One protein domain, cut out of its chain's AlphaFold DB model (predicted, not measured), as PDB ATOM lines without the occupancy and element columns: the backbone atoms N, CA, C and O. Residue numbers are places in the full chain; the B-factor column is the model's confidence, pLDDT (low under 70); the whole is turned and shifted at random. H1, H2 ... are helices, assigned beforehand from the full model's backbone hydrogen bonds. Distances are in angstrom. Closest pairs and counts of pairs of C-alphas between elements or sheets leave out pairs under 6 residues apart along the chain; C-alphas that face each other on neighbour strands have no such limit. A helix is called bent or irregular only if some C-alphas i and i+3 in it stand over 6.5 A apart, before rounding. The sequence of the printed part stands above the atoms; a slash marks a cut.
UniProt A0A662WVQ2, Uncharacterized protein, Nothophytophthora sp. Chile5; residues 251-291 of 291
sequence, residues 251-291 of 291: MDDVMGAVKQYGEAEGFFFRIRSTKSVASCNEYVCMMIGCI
ATOM      1  N   MET A 251     -41.730 -78.173  -2.788       83.94
ATOM      2  CA  MET A 251     -42.589 -77.034  -3.139       83.94
ATOM      3  C   MET A 251     -42.153 -75.751  -2.407       83.94
ATOM      4  O   MET A 251     -42.270 -74.662  -2.969       83.94
ATOM      5  N   ASP A 252     -41.617 -75.873  -1.193       85.38
ATOM      6  CA  ASP A 252     -41.182 -74.735  -0.380       85.38
ATOM      7  C   ASP A 252     -39.928 -74.064  -0.962       85.38
ATOM      8  O   ASP A 252     -39.851 -72.834  -0.991       85.38
ATOM      9  N   ASP A 253     -39.010 -74.838  -1.556       87.19
ATOM     10  CA  ASP A 253     -37.853 -74.292  -2.285       87.19
ATOM     11  C   ASP A 253     -38.295 -73.420  -3.476       87.19
ATOM     12  O   ASP A 253     -37.746 -72.339  -3.709       87.19
ATOM     13  N   VAL A 254     -39.323 -73.862  -4.219       85.06
ATOM     14  CA  VAL A 254     -39.919 -73.083  -5.322       85.06
ATOM     15  C   VAL A 254     -40.517 -71.786  -4.781       85.06
ATOM     16  O   VAL A 254     -40.300 -70.721  -5.351       85.06
ATOM     17  N   MET A 255     -41.272 -71.866  -3.681       86.12
ATOM     18  CA  MET A 255     -41.925 -70.714  -3.054       86.12
ATOM     19  C   MET A 255     -40.901 -69.672  -2.588       86.12
ATOM     20  O   MET A 255     -41.069 -68.483  -2.863       86.12
ATOM     21  N   GLY A 256     -39.816 -70.115  -1.943       86.75
ATOM     22  CA  GLY A 256     -38.709 -69.257  -1.524       86.75
ATOM     23  C   GLY A 256     -37.989 -68.606  -2.706       86.75
ATOM     24  O   GLY A 256     -37.749 -67.398  -2.690       86.75
ATOM     25  N   ALA A 257     -37.707 -69.362  -3.768       84.62
ATOM     26  CA  ALA A 257     -37.027 -68.834  -4.949       84.62
ATOM     27  C   ALA A 257     -37.890 -67.856  -5.762       84.62
ATOM     28  O   ALA A 257     -37.382 -66.839  -6.229       84.62
ATOM     29  N   VAL A 258     -39.199 -68.109  -5.893       83.50
ATOM     30  CA  VAL A 258     -40.138 -67.151  -6.507       83.50
ATOM     31  C   VAL A 258     -40.242 -65.880  -5.653       83.50
ATOM     32  O   VAL A 258     -40.331 -64.789  -6.214       83.50
ATOM     33  N   LYS A 259     -40.140 -65.989  -4.317       85.00
ATOM     34  CA  LYS A 259     -40.081 -64.828  -3.414       85.00
ATOM     35  C   LYS A 259     -38.842 -63.969  -3.637       85.00
ATOM     36  O   LYS A 259     -38.988 -62.782  -3.901       85.00
ATOM     37  N   GLN A 260     -37.659 -64.578  -3.617       85.75
ATOM     38  CA  GLN A 260     -36.393 -63.888  -3.891       85.75
ATOM     39  C   GLN A 260     -36.381 -63.240  -5.282       85.75
ATOM     40  O   GLN A 260     -35.883 -62.132  -5.444       85.75
ATOM     41  N   TYR A 261     -36.961 -63.909  -6.281       83.56
ATOM     42  CA  TYR A 261     -37.086 -63.371  -7.631       83.56
ATOM     43  C   TYR A 261     -38.006 -62.143  -7.698       83.56
ATOM     44  O   TYR A 261     -37.642 -61.132  -8.288       83.56
ATOM     45  N   GLY A 262     -39.175 -62.203  -7.050       82.81
ATOM     46  CA  GLY A 262     -40.082 -61.057  -6.949       82.81
ATOM     47  C   GLY A 262     -39.469 -59.871  -6.197       82.81
ATOM     48  O   GLY A 262     -39.649 -58.729  -6.607       82.81
ATOM     49  N   GLU A 263     -38.697 -60.132  -5.140       84.12
ATOM     50  CA  GLU A 263     -37.968 -59.101  -4.386       84.12
ATOM     51  C   GLU A 263     -36.834 -58.463  -5.209       84.12
ATOM     52  O   GLU A 263     -36.657 -57.249  -5.140       84.12
ATOM     53  N   ALA A 264     -36.104 -59.242  -6.015       82.31
ATOM     54  CA  ALA A 264     -35.011 -58.741  -6.855       82.31
ATOM     55  C   ALA A 264     -35.491 -57.912  -8.062       82.31
ATOM     56  O   ALA A 264     -34.876 -56.906  -8.397       82.31
ATOM     57  N   GLU A 265     -36.592 -58.322  -8.696       80.25
ATOM     58  CA  GLU A 265     -37.149 -57.672  -9.895       80.25
ATOM     59  C   GLU A 265     -38.263 -56.649  -9.571       80.25
ATOM     60  O   GLU A 265     -38.819 -56.015 -10.465       80.25
ATOM     61  N   GLY A 266     -38.637 -56.492  -8.294       77.75
ATOM     62  CA  GLY A 266     -39.697 -55.574  -7.854       77.75
ATOM     63  C   GLY A 266     -41.135 -56.028  -8.158       77.75
ATOM     64  O   GLY A 266     -42.058 -55.212  -8.121       77.75
ATOM     65  N   PHE A 267     -41.360 -57.316  -8.445       74.94
ATOM     66  CA  PHE A 267     -42.677 -57.870  -8.781       74.94
ATOM     67  C   PHE A 267     -43.349 -58.605  -7.612       74.94
ATOM     68  O   PHE A 267     -42.816 -59.555  -7.038       74.94
ATOM     69  N   PHE A 268     -44.611 -58.259  -7.347       74.12
ATOM     70  CA  PHE A 268     -45.460 -58.982  -6.399       74.12
ATOM     71  C   PHE A 268     -46.234 -60.109  -7.093       74.12
ATOM     72  O   PHE A 268     -47.047 -59.871  -7.986       74.12
ATOM     73  N   PHE A 269     -46.036 -61.345  -6.640       71.12
ATOM     74  CA  PHE A 269     -46.768 -62.523  -7.109       71.12
ATOM     75  C   PHE A 269     -47.771 -62.998  -6.052       71.12
ATOM     76  O   PHE A 269     -47.567 -62.868  -4.847       71.12
ATOM     77  N   ARG A 270     -48.867 -63.613  -6.510       80.31
ATOM     78  CA  ARG A 270     -49.852 -64.276  -5.649       80.31
ATOM     79  C   ARG A 270     -50.108 -65.683  -6.167       80.31
ATOM     80  O   ARG A 270     -50.700 -65.851  -7.233       80.31
ATOM     81  N   ILE A 271     -49.710 -66.694  -5.397       80.69
ATOM     82  CA  ILE A 271     -50.010 -68.090  -5.723       80.69
ATOM     83  C   ILE A 271     -51.530 -68.283  -5.707       80.69
ATOM     84  O   ILE A 271     -52.190 -68.038  -4.697       80.69
ATOM     85  N   ARG A 272     -52.095 -68.708  -6.844       81.31
ATOM     86  CA  ARG A 272     -53.537 -68.998  -6.979       81.31
ATOM     87  C   ARG A 272     -53.877 -70.446  -6.611       81.31
ATOM     88  O   ARG A 272     -55.013 -70.727  -6.249       81.31
ATOM     89  N   SER A 273     -52.906 -71.353  -6.724       78.56
ATOM     90  CA  SER A 273     -53.005 -72.775  -6.386       78.56
ATOM     91  C   SER A 273     -51.601 -73.359  -6.217       78.56
ATOM     92  O   SER A 273     -50.715 -73.029  -7.000       78.56
ATOM     93  N   THR A 274     -51.420 -74.246  -5.237       79.06
ATOM     94  CA  THR A 274     -50.230 -75.108  -5.074       79.06
ATOM     95  C   THR A 274     -50.448 -76.521  -5.628       79.06
ATOM     96  O   THR A 274     -49.556 -77.362  -5.564       79.06
ATOM     97  N   LYS A 275     -51.640 -76.818  -6.166       79.69
ATOM     98  CA  LYS A 275     -51.937 -78.119  -6.776       79.69
ATOM     99  C   LYS A 275     -51.194 -78.285  -8.107       79.69
ATOM    100  O   LYS A 275     -50.849 -77.303  -8.761       79.69
ATOM    101  N   SER A 276     -50.993 -79.534  -8.532       75.94
ATOM    102  CA  SER A 276     -50.295 -79.854  -9.783       75.94
ATOM    103  C   SER A 276     -50.967 -79.217 -11.006       75.94
ATOM    104  O   SER A 276     -52.194 -79.099 -11.061       75.94
ATOM    105  N   VAL A 277     -50.172 -78.878 -12.027       71.38
ATOM    106  CA  VAL A 277     -50.671 -78.277 -13.280       71.38
ATOM    107  C   VAL A 277     -51.750 -79.144 -13.939       71.38
ATOM    108  O   VAL A 277     -52.724 -78.601 -14.445       71.38
ATOM    109  N   ALA A 278     -51.636 -80.476 -13.862       73.88
ATOM    110  CA  ALA A 278     -52.674 -81.397 -14.335       73.88
ATOM    111  C   ALA A 278     -54.035 -81.111 -13.671       73.88
ATOM    112  O   ALA A 278     -55.007 -80.824 -14.365       73.88
ATOM    113  N   SER A 279     -54.076 -81.063 -12.335       67.56
ATOM    114  CA  SER A 279     -55.308 -80.749 -11.600       67.56
ATOM    115  C   SER A 279     -55.804 -79.318 -11.848       67.56
ATOM    116  O   SER A 279     -57.006 -79.080 -11.919       67.56
ATOM    117  N   CYS A 280     -54.908 -78.342 -12.024       64.31
ATOM    118  CA  CYS A 280     -55.311 -76.972 -12.339       64.31
ATOM    119  C   CYS A 280     -55.911 -76.852 -13.746       64.31
ATOM    120  O   CYS A 280     -56.887 -76.125 -13.914       64.31
ATOM    121  N   ASN A 281     -55.390 -77.588 -14.729       64.69
ATOM    122  CA  ASN A 281     -55.928 -77.603 -16.090       64.69
ATOM    123  C   ASN A 281     -57.347 -78.190 -16.136       64.69
ATOM    124  O   ASN A 281     -58.191 -77.659 -16.851       64.69
ATOM    125  N   GLU A 282     -57.637 -79.221 -15.335       59.97
ATOM    126  CA  GLU A 282     -58.987 -79.792 -15.208       59.97
ATOM    127  C   GLU A 282     -60.008 -78.748 -14.714       59.97
ATOM    128  O   GLU A 282     -61.064 -78.578 -15.323       59.97
ATOM    129  N   TYR A 283     -59.674 -77.976 -13.670       56.03
ATOM    130  CA  TYR A 283     -60.565 -76.930 -13.146       56.03
ATOM    131  C   TYR A 283     -60.618 -75.659 -14.012       56.03
ATOM    132  O   TYR A 283     -61.668 -75.022 -14.091       56.03
ATOM    133  N   VAL A 284     -59.527 -75.274 -14.682       53.81
ATOM    134  CA  VAL A 284     -59.505 -74.079 -15.547       53.81
ATOM    135  C   VAL A 284     -60.230 -74.333 -16.872       53.81
ATOM    136  O   VAL A 284     -60.967 -73.457 -17.319       53.81
ATOM    137  N   CYS A 285     -60.156 -75.537 -17.451       38.28
ATOM    138  CA  CYS A 285     -60.988 -75.901 -18.607       38.28
ATOM    139  C   CYS A 285     -62.497 -75.901 -18.299       38.28
ATOM    140  O   CYS A 285     -63.290 -75.734 -19.220       38.28
ATOM    141  N   MET A 286     -62.914 -76.029 -17.031       39.03
ATOM    142  CA  MET A 286     -64.314 -75.823 -16.627       39.03
ATOM    143  C   MET A 286     -64.705 -74.345 -16.443       39.03
ATOM    144  O   MET A 286     -65.893 -74.047 -16.368       39.03
ATOM    145  N   MET A 287     -63.736 -73.425 -16.361       36.91
ATOM    146  CA  MET A 287     -63.957 -71.997 -16.076       36.91
ATOM    147  C   MET A 287     -63.658 -71.072 -17.269       36.91
ATOM    148  O   MET A 287     -64.022 -69.899 -17.227       36.91
ATOM    149  N   ILE A 288     -63.060 -71.572 -18.357       39.94
ATOM    150  CA  ILE A 288     -62.998 -70.865 -19.651       39.94
ATOM    151  C   ILE A 288     -64.283 -71.175 -20.437       39.94
ATOM    152  O   ILE A 288     -64.292 -71.844 -21.468       39.94
ATOM    153  N   GLY A 289     -65.396 -70.691 -19.886       35.59
ATOM    154  CA  GLY A 289     -66.726 -70.744 -20.478       35.59
ATOM    155  C   GLY A 289     -67.406 -69.387 -20.343       35.59
ATOM    156  O   GLY A 289     -68.108 -69.159 -19.366       35.59
ATOM    157  N   CYS A 290     -67.200 -68.526 -21.343       28.20
ATOM    158  CA  CYS A 290     -67.894 -67.251 -21.571       28.20
ATOM    159  C   CYS A 290     -67.840 -66.193 -20.447       28.20
ATOM    160  O   CYS A 290     -68.688 -66.183 -19.556       28.20
ATOM    161  N   ILE A 291     -66.970 -65.191 -20.628       35.91
ATOM    162  CA  ILE A 291     -67.366 -63.768 -20.595       35.91
ATOM    163  C   ILE A 291     -66.773 -63.121 -21.851       35.91
ATOM    164  O   ILE A 291     -65.588 -63.417 -22.120       35.91
TER     165      ILE A 291
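What this domain is: This is residues 251 to 291 of the 291 residues of an uncharacterized protein of Nothophytophthora sp. Chile5 (UniProt A0A662WVQ2). The printed part is an open, flat zigzag: the longer helix H1 forms one side, a long link through residues 266 to 276 folds back across the gap, and the shorter helix H2 sets off away from H1. Residues 281 to 291, of which 281 to 285 belong to H2, stick out as a free arm. The printed part has 41 residues with two named helices, H1 then H2, and no named strand; its class is all helix. It is only just extended, close to loose, with a radius of gyration of the C-alphas of 13.6 A and spans of 37 by 24 by 9 A.

Where its parts are: H1 takes residues 251 to 265, from C-alpha 251 at (-42.589, -77.034, -3.139) to C-alpha 265 at (-37.149, -57.672, -9.895), 21.2 A from first to last C-alpha. H2 takes residues 277 to 285, 11.9 A from first to last C-alpha, and ends at C-alpha 285 at (-60.988, -75.901, -18.607).

How they stand to each other: H1 and H2 are apart, with no C-alpha of the one within 8 A of the other. The 11 residues between them form a long link. In H1 and H2 every O i to N i+4 pair is within hydrogen-bond range. Neither helix is bent.

The domain as a whole: The C-alphas of Ala 264 and Cys 290, the two farthest apart, are 37.0 A from each other. Without residues 281 to 291, which stand free, the body of 30 residues spans 30 by 16 by 9 A. The printed part has no cut and ends at Ile 291, the chain's last residue. The mean pLDDT of the printed part is 70.4, and residues 279 to 291 are under 70.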